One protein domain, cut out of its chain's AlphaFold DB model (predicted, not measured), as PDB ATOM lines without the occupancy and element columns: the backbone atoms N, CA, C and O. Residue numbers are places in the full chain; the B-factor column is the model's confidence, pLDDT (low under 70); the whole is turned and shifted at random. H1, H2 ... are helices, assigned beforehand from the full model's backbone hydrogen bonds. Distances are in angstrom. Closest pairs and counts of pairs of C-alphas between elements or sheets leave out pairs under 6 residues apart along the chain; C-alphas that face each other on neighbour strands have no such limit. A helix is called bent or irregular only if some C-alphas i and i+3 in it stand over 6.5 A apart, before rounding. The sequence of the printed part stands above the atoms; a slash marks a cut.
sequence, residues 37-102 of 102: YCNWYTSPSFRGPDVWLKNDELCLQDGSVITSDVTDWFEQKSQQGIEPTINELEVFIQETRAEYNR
ATOM      1  N   TYR A  37     -12.334  79.104  60.778       94.12
ATOM      2  CA  TYR A  37     -13.742  78.788  61.006       94.12
ATOM      3  C   TYR A  37     -13.898  77.790  62.160       94.12
ATOM      4  O   TYR A  37     -13.257  76.738  62.150       94.12
ATOM      5  N   CYS A  38     -14.787  78.083  63.111       94.50
ATOM      6  CA  CYS A  38     -15.103  77.185  64.215       94.50
ATOM      7  C   CYS A  38     -16.504  76.585  64.075       94.50
ATOM      8  O   CYS A  38     -17.519  77.217  64.380       94.50
ATOM      9  N   ASN A  39     -16.559  75.313  63.679       92.75
ATOM     10  CA  ASN A  39     -17.819  74.591  63.515       92.75
ATOM     11  C   ASN A  39     -18.561  74.361  64.844       92.75
ATOM     12  O   ASN A  39     -19.784  74.336  64.861       92.75
ATOM     13  N   TRP A  40     -17.842  74.189  65.957       94.56
ATOM     14  CA  TRP A  40     -18.464  73.877  67.250       94.56
ATOM     15  C   TRP A  40     -19.259  75.036  67.846       94.56
ATOM     16  O   TRP A  40     -20.216  74.796  68.578       94.56
ATOM     17  N   TYR A  41     -18.875  76.273  67.531       92.94
ATOM     18  CA  TYR A  41     -19.550  77.475  68.027       92.94
ATOM     19  C   TYR A  41     -20.456  78.122  66.987       92.94
ATOM     20  O   TYR A  41     -21.332  78.909  67.342       92.94
ATOM     21  N   THR A  42     -20.289  77.768  65.713       90.69
ATOM     22  CA  THR A  42     -21.206  78.203  64.665       90.69
ATOM     23  C   THR A  42     -22.583  77.587  64.886       90.69
ATOM     24  O   THR A  42     -22.734  76.387  65.122       90.69
ATOM     25  N   SER A  43     -23.615  78.425  64.817       81.62
ATOM     26  CA  SER A  43     -24.991  77.969  64.976       81.62
ATOM     27  C   SER A  43     -25.391  77.043  63.817       81.62
ATOM     28  O   SER A  43     -25.134  77.370  62.661       81.62
ATOM     29  N   PRO A  44     -26.110  75.933  64.073       79.62
ATOM     30  CA  PRO A  44     -26.595  75.047  63.009       79.62
ATOM     31  C   PRO A  44     -27.716  75.677  62.160       79.62
ATOM     32  O   PRO A  44     -28.196  75.072  61.202       79.62
ATOM     33  N   SER A  45     -28.194  76.870  62.526       81.12
ATOM     34  CA  SER A  45     -29.210  77.598  61.774       81.12
ATOM     35  C   SER A  45     -28.620  78.191  60.497       81.12
ATOM     36  O   SER A  45     -27.617  78.889  60.545       81.12
ATOM     37  N   PHE A  46     -29.329  78.062  59.372       73.19
ATOM     38  CA  PHE A  46     -28.982  78.755  58.119       73.19
ATOM     39  C   PHE A  46     -28.938  80.293  58.257       73.19
ATOM     40  O   PHE A  46     -28.401  80.986  57.401       73.19
ATOM     41  N   ARG A  47     -29.547  80.845  59.314       77.69
ATOM     42  CA  ARG A  47     -29.508  82.282  59.641       77.69
ATOM     43  C   ARG A  47     -28.617  82.597  60.841       77.69
ATOM     44  O   ARG A  47     -28.644  83.722  61.329       77.69
ATOM     45  N   GLY A  48     -27.942  81.590  61.377       80.06
ATOM     46  CA  GLY A  48     -27.040  81.744  62.499       80.06
ATOM     47  C   GLY A  48     -25.732  82.405  62.063       80.06
ATOM     48  O   GLY A  48     -25.358  82.290  60.898       80.06
ATOM     49  N   PRO A  49     -25.056  83.127  62.967       83.25
ATOM     50  CA  PRO A  49     -23.745  83.675  62.668       83.25
ATOM     51  C   PRO A  49     -22.703  82.553  62.571       83.25
ATOM     52  O   PRO A  49     -22.700  81.628  63.390       83.25
ATOM     53  N   ASP A  50     -21.801  82.680  61.600       89.38
ATOM     54  CA  ASP A  50     -20.559  81.910  61.562       89.38
ATOM     55  C   ASP A  50     -19.579  82.457  62.600       89.38
ATOM     56  O   ASP A  50     -19.398  83.673  62.717       89.38
ATOM     57  N   VAL A  51     -18.910  81.560  63.324       91.38
ATOM     58  CA  VAL A  51     -17.891  81.928  64.312       91.38
ATOM     59  C   VAL A  51     -16.498  81.718  63.729       91.38
ATOM     60  O   VAL A  51     -16.149  80.629  63.269       91.38
ATOM     61  N   TRP A  52     -15.689  82.774  63.787       93.06
ATOM     62  CA  TRP A  52     -14.315  82.814  63.288       93.06
ATOM     63  C   TRP A  52     -13.368  83.181  64.430       93.06
ATOM     64  O   TRP A  52     -13.562  84.200  65.090       93.06
ATOM     65  N   LEU A  53     -12.332  82.373  64.654       92.88
ATOM     66  CA  LEU A  53     -11.380  82.534  65.758       92.88
ATOM     67  C   LEU A  53      -9.974  82.784  65.212       92.88
ATOM     68  O   LEU A  53      -9.593  82.183  64.215       92.88
ATOM     69  N   LYS A  54      -9.190  83.652  65.861       90.19
ATOM     70  CA  LYS A  54      -7.775  83.867  65.492       90.19
ATOM     71  C   LYS A  54      -6.880  82.683  65.851       90.19
ATOM     72  O   LYS A  54      -5.932  82.397  65.132       90.19
ATOM     73  N   ASN A  55      -7.187  82.015  66.960       91.75
ATOM     74  CA  ASN A  55      -6.551  80.773  67.371       91.75
ATOM     75  C   ASN A  55      -7.573  79.637  67.224       91.75
ATOM     76  O   ASN A  55      -8.645  79.684  67.832       91.75
ATOM     77  N   ASP A  56      -7.261  78.641  66.398       92.56
ATOM     78  CA  ASP A  56      -8.128  77.491  66.140       92.56
ATOM     79  C   ASP A  56      -8.207  76.530  67.333       92.56
ATOM     80  O   ASP A  56      -9.231  75.868  67.513       92.56
ATOM     81  N   GLU A  57      -7.203  76.536  68.211       94.38
ATOM     82  CA  GLU A  57      -7.192  75.774  69.465       94.38
ATOM     83  C   GLU A  57      -8.307  76.208  70.432       94.38
ATOM     84  O   GLU A  57      -8.708  75.444  71.307       94.38
ATOM     85  N   LEU A  58      -8.860  77.414  70.260       95.06
ATOM     86  CA  LEU A  58      -9.998  77.899  71.044       95.06
ATOM     87  C   LEU A  58     -11.341  77.292  70.586       95.06
ATOM     88  O   LEU A  58     -12.354  77.475  71.260       95.06
ATOM     89  N   CYS A  59     -11.385  76.557  69.468       95.62
ATOM     90  CA  CYS A  59     -12.593  75.890  68.973       95.62
ATOM     91  C   CYS A  59     -12.849  74.552  69.692       95.62
ATOM     92  O   CYS A  59     -12.747  73.471  69.108       95.62
ATOM     93  N   LEU A  60     -13.182  74.615  70.981       95.81
ATOM     94  CA  LEU A  60     -13.377  73.440  71.825       95.81
ATOM     95  C   LEU A  60     -14.776  72.842  71.652       95.81
ATOM     96  O   LEU A  60     -15.794  73.506  71.841       95.81
ATOM     97  N   GLN A  61     -14.835  71.540  71.374       94.88
ATOM     98  CA  GLN A  61     -16.101  70.813  71.248       94.88
ATOM     99  C   GLN A  61     -16.955  70.893  72.521       94.88
ATOM    100  O   GLN A  61     -18.176  70.968  72.434       94.88
ATOM    101  N   ASP A  62     -16.345  70.920  73.707       93.44
ATOM    102  CA  ASP A  62     -17.094  70.976  74.967       93.44
ATOM    103  C   ASP A  62     -17.923  72.255  75.134       93.44
ATOM    104  O   ASP A  62     -18.977  72.225  75.777       93.44
ATOM    105  N   GLY A  63     -17.512  73.355  74.498       92.31
ATOM    106  CA  GLY A  63     -18.276  74.600  74.478       92.31
ATOM    107  C   GLY A  63     -19.487  74.556  73.539       92.31
ATOM    108  O   GLY A  63     -20.343  75.434  73.609       92.31
ATOM    109  N   SER A  64     -19.633  73.519  72.699       92.19
ATOM    110  CA  SER A  64     -20.712  73.430  71.702       92.19
ATOM    111  C   SER A  64     -22.118  73.303  72.300       92.19
ATOM    112  O   SER A  64     -23.107  73.401  71.580       92.19
ATOM    113  N   VAL A  65     -22.236  73.015  73.597       90.94
ATOM    114  CA  VAL A  65     -23.537  72.919  74.286       90.94
ATOM    115  C   VAL A  65     -23.956  74.231  74.952       90.94
ATOM    116  O   VAL A  65     -25.113  74.369  75.327       90.94
ATOM    117  N   ILE A  66     -23.025  75.177  75.085       93.00
ATOM    118  CA  ILE A  66     -23.204  76.501  75.698       93.00
ATOM    119  C   ILE A  66     -22.680  77.587  74.746       93.00
ATOM    120  O   ILE A  66     -22.016  78.538  75.145       93.00
ATOM    121  N   THR A  67     -22.940  77.426  73.443       91.88
ATOM    122  CA  THR A  67     -22.372  78.290  72.394       91.88
ATOM    123  C   THR A  67     -22.713  79.764  72.571       91.88
ATOM    124  O   THR A  67     -21.887  80.610  72.237       91.88
ATOM    125  N   SER A  68     -23.896  80.078  73.111       90.38
ATOM    126  CA  SER A  68     -24.281  81.459  73.426       90.38
ATOM    127  C   SER A  68     -23.342  82.063  74.468       90.38
ATOM    128  O   SER A  68     -22.738  83.096  74.203       90.38
ATOM    129  N   ASP A  69     -23.149  81.378  75.599       94.94
ATOM    130  CA  ASP A  69     -22.287  81.844  76.690       94.94
ATOM    131  C   ASP A  69     -20.826  81.970  76.238       94.94
ATOM    132  O   ASP A  69     -20.148  82.945  76.549       94.94
ATOM    133  N   VAL A  70     -20.345  81.013  75.437       94.56
ATOM    134  CA  VAL A  70     -18.999  81.050  74.849       94.56
ATOM    135  C   VAL A  70     -18.830  82.238  73.898       94.56
ATOM    136  O   VAL A  70     -17.798  82.908  73.929       94.56
ATOM    137  N   THR A  71     -19.834  82.534  73.070       91.69
ATOM    138  CA  THR A  71     -19.795  83.679  72.148       91.69
ATOM    139  C   THR A  71     -19.773  85.000  72.913       91.69
ATOM    140  O   THR A  71     -18.934  85.856  72.628       91.69
ATOM    141  N   ASP A  72     -20.631  85.143  73.924       93.81
ATOM    142  CA  ASP A  72     -20.690  86.336  74.773       93.81
ATOM    143  C   ASP A  72     -19.377  86.539  75.548       93.81
ATOM    144  O   ASP A  72     -18.885  87.662  75.691       93.81
ATOM    145  N   TRP A  73     -18.759  85.447  75.998       95.19
ATOM    146  CA  TRP A  73     -17.460  85.475  76.659       95.19
ATOM    147  C   TRP A  73     -16.332  85.939  75.728       95.19
ATOM    148  O   TRP A  73     -15.527  86.793  76.114       95.19
ATOM    149  N   PHE A  74     -16.286  85.443  74.486       93.50
ATOM    150  CA  PHE A  74     -15.323  85.927  73.491       93.50
ATOM    151  C   PHE A  74     -15.524  87.407  73.167       93.50
ATOM    152  O   PHE A  74     -14.542  88.149  73.086       93.50
ATOM    153  N   GLU A  75     -16.772  87.855  73.015       91.94
ATOM    154  CA  GLU A  75     -17.096  89.260  72.764       91.94
ATOM    155  C   GLU A  75     -16.610  90.147  73.921       91.94
ATOM    156  O   GLU A  75     -15.953  91.165  73.694       91.94
ATOM    157  N   GLN A  76     -16.821  89.723  75.172       95.19
ATOM    158  CA  GLN A  76     -16.318  90.440  76.343       95.19
ATOM    159  C   GLN A  76     -14.780  90.536  76.354       95.19
ATOM    160  O   GLN A  76     -14.235  91.618  76.589       95.19
ATOM    161  N   LYS A  77     -14.065  89.436  76.082       93.81
ATOM    162  CA  LYS A  77     -12.590  89.425  76.011       93.81
ATOM    163  C   LYS A  77     -12.072  90.320  74.880       93.81
ATOM    164  O   LYS A  77     -11.136  91.094  75.082       93.81
ATOM    165  N   SER A  78     -12.738  90.287  73.725       90.69
ATOM    166  CA  SER A  78     -12.446  91.140  72.569       90.69
ATOM    167  C   SER A  78     -12.604  92.628  72.897       90.69
ATOM    168  O   SER A  78     -11.701  93.419  72.628       90.69
ATOM    169  N   GLN A  79     -13.694  93.015  73.571       94.38
ATOM    170  CA  GLN A  79     -13.921  94.395  74.021       94.38
ATOM    171  C   GLN A  79     -12.866  94.879  75.027       94.38
ATOM    172  O   GLN A  79     -12.558  96.070  75.081       94.38
ATOM    173  N   GLN A  80     -12.286  93.962  75.805       94.69
ATOM    174  CA  GLN A  80     -11.177  94.241  76.720       94.69
ATOM    175  C   GLN A  80      -9.809  94.272  76.016       94.69
ATOM    176  O   GLN A  80      -8.815  94.653  76.633       94.69
ATOM    177  N   GLY A  81      -9.738  93.881  74.739       92.38
ATOM    178  CA  GLY A  81      -8.488  93.745  73.992       92.38
ATOM    179  C   GLY A  81      -7.605  92.598  74.492       92.38
ATOM    180  O   GLY A  81      -6.389  92.650  74.313       92.38
ATOM    181  N   ILE A  82      -8.197  91.592  75.143       91.12
ATOM    182  CA  ILE A  82      -7.491  90.444  75.718       91.12
ATOM    183  C   ILE A  82      -7.704  89.237  74.812       91.12
ATOM    184  O   ILE A  82      -8.837  88.871  74.503       91.12
ATOM    185  N   GLU A  83      -6.611  88.591  74.423       90.19
ATOM    186  CA  GLU A  83      -6.664  87.310  73.730       90.19
ATOM    187  C   GLU A  83      -6.687  86.177  74.769       90.19
ATOM    188  O   GLU A  83      -5.753  86.077  75.570       90.19
ATOM    189  N   PRO A  84      -7.761  85.372  74.823       92.62
ATOM    190  CA  PRO A  84      -7.886  84.325  75.823       92.62
ATOM    191  C   PRO A  84      -6.952  83.147  75.547       92.62
ATOM    192  O   PRO A  84      -6.666  82.797  74.402       92.62
ATOM    193  N   THR A  85      -6.540  82.483  76.621       94.69
ATOM    194  CA  THR A  85      -5.830  81.202  76.563       94.69
ATOM    195  C   THR A  85      -6.801  80.019  76.526       94.69
ATOM    196  O   THR A  85      -7.950  80.130  76.960       94.69
ATOM    197  N   ILE A  86      -6.327  78.855  76.064       95.44
ATOM    198  CA  ILE A  86      -7.110  77.605  76.076       95.44
ATOM    199  C   ILE A  86      -7.579  77.276  77.496       95.44
ATOM    200  O   ILE A  86      -8.761  77.032  77.705       95.44
ATOM    201  N   ASN A  87      -6.681  77.348  78.485       96.62
ATOM    202  CA  ASN A  87      -7.007  77.022  79.876       96.62
ATOM    203  C   ASN A  87      -8.109  77.927  80.449       96.62
ATOM    204  O   ASN A  87      -8.969  77.450  81.182       96.62
ATOM    205  N   GLU A  88      -8.102  79.227  80.132       96.94
ATOM    206  CA  GLU A  88      -9.174  80.135  80.566       96.94
ATOM    207  C   GLU A  88     -10.528  79.730  79.979       96.94
ATOM    208  O   GLU A  88     -11.536  79.762  80.683       96.94
ATOM    209  N   LEU A  89     -10.547  79.341  78.702       96.75
ATOM    210  CA  LEU A  89     -11.760  78.896  78.031       96.75
ATOM    211  C   LEU A  89     -12.250  77.549  78.579       96.75
ATOM    212  O   LEU A  89     -13.446  77.381  78.800       96.75
ATOM    213  N   GLU A  90     -11.346  76.602  78.837       97.19
ATOM    214  CA  GLU A  90     -11.682  75.314  79.450       97.19
ATOM    215  C   GLU A  90     -12.313  75.493  80.832       97.19
ATOM    216  O   GLU A  90     -13.361  74.906  81.106       97.19
ATOM    217  N   VAL A  91     -11.713  76.333  81.683       97.81
ATOM    218  CA  VAL A  91     -12.251  76.648  83.015       97.81
ATOM    219  C   VAL A  91     -13.630  77.288  82.893       97.81
ATOM    220  O   VAL A  91     -14.568  76.818  83.535       97.81
ATOM    221  N   PHE A  92     -13.781  78.290  82.022       97.44
ATOM    222  CA  PHE A  92     -15.071  78.933  81.775       97.44
ATOM    223  C   PHE A  92     -16.144  77.914  81.361       97.44
ATOM    224  O   PHE A  92     -17.205  77.844  81.976       97.44
ATOM    225  N   ILE A  93     -15.850  77.061  80.374       97.00
ATOM    226  CA  ILE A  93     -16.791  76.043  79.891       97.00
ATOM    227  C   ILE A  93     -17.194  75.079  81.012       97.00
ATOM    228  O   ILE A  93     -18.371  74.726  81.131       97.00
ATOM    229  N   GLN A  94     -16.234  74.634  81.828       96.38
ATOM    230  CA  GLN A  94     -16.491  73.718  82.939       96.38
ATOM    231  C   GLN A  94     -17.380  74.352  84.012       96.38
ATOM    232  O   GLN A  94     -18.341  73.718  84.451       96.38
ATOM    233  N   GLU A  95     -17.087  75.589  84.412       96.69
ATOM    234  CA  GLU A  95     -17.856  76.317  85.424       96.69
ATOM    235  C   GLU A  95     -19.288  76.577  84.952       96.69
ATOM    236  O   GLU A  95     -20.237  76.183  85.634       96.69
ATOM    237  N   THR A  96     -19.462  77.122  83.747       96.81
ATOM    238  CA  THR A  96     -20.786  77.406  83.180       96.81
ATOM    239  C   THR A  96     -21.614  76.131  83.018       96.81
ATOM    240  O   THR A  96     -22.789  76.087  83.384       96.81
ATOM    241  N   ARG A  97     -21.010  75.029  82.547       94.12
ATOM    242  CA  ARG A  97     -21.701  73.731  82.493       94.12
ATOM    243  C   ARG A  97     -22.098  73.224  83.877       94.12
ATOM    244  O   ARG A  97     -23.170  72.638  84.013       94.12
ATOM    245  N   ALA A  98     -21.248  73.383  84.887       94.06
ATOM    246  CA  ALA A  98     -21.570  72.960  86.246       94.06
ATOM    247  C   ALA A  98     -22.755  73.753  86.820       94.06
ATOM    248  O   ALA A  98     -23.565  73.182  87.545       94.06
ATOM    249  N   GLU A  99     -22.885  75.033  86.468       94.06
ATOM    250  CA  GLU A  99     -24.027  75.868  86.849       94.06
ATOM    251  C   GLU A  99     -25.335  75.416  86.197       94.06
ATOM    252  O   GLU A  99     -26.333  75.286  86.898       94.06
ATOM    253  N   TYR A 100     -25.330  75.089  84.902       89.00
ATOM    254  CA  TYR A 100     -26.525  74.577  84.216       89.00
ATOM    255  C   TYR A 100     -27.009  73.212  84.730       89.00
ATOM    256  O   TYR A 100     -28.178  72.875  84.561       89.00
ATOM    257  N   ASN A 101     -26.114  72.410  85.316       84.81
ATOM    258  CA  ASN A 101     -26.429  71.075  85.832       84.81
ATOM    259  C   ASN A 101     -26.803  71.055  87.330       84.81
ATOM    260  O   ASN A 101     -27.043  69.970  87.865       84.81
ATOM    261  N   ARG A 102     -26.806  72.207  88.014       75.75
ATOM    262  CA  ARG A 102     -27.271  72.341  89.407       75.75
ATOM    263  C   ARG A 102     -28.784  72.497  89.486       75.75
ATOM    264  O   ARG A 102     -29.344  71.953  90.465       75.75
TER     265      ARG A 102
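Overview. This is residues 37 to 102 of the 102 residues of an uncharacterized protein of Pseudoalteromonas sp. Scap03 (UniProt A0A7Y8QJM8). The longest helix, H3, makes one side of the domain, a long unnamed stretch, residues 37 to 60, folds back on itself to make the other, and H2 with the small H1 lies between them. The three helices come together loosely around Gly 63, Val 70 and Ile 93, while residues 75 to 81, of which 75 to 79 belong to H2, stick out freely. The printed part has 66 residues with three named helices, H1, H2 and H3 in chain order, and no named strand; its class is all helix. It is compact, with a radius of gyration of the C-alphas of 11.6 A and spans of 32 by 27 by 20 A.

Along the chain. H3, residues 86 to 100, is 21.3 A long, from C-alpha 86 at (-7.110, 77.605, 76.076) to C-alpha 100 at (-26.525, 74.577, 84.216). H2, residues 67 to 79, is 18.3 A long and begins at C-alpha 67, (-22.372, 78.290, 72.394). H1, residues 61 to 65, is 8.3 A long and only just irregular: C-alphas 62 and 65 are 6.8 A apart.

Arrangement. H3 and H2 are close but not clearly touching, with the closest C-alphas, those of Ile 93 and Val 70, 7.4 A apart. They run opposite ways at a steep tilt of 46 degrees. H1 is close to H3 but not clearly touching, the closest C-alphas being those of Gly 63 and Ile 93, 5.8 A apart. H1 and H2 are likewise close but not clearly touching, with the closest C-alphas, those of Gly 63 and Val 70, 6.5 A apart. In H2 and H3 every O i to N i+4 pair is within hydrogen-bond range; in H1 0 of 1 is, beside 1 of 2 O i to N i+3 pairs.

Size, cuts and confidence. The two C-alphas farthest apart, those of Lys 54 and Arg 102, the chain's last residue, are 32.9 A apart. The link from H1 to H2 is tight and that from H2 to H3 is short. The printed part has no cut, its mean pLDDT is 91.8, and no printed residue is under 70.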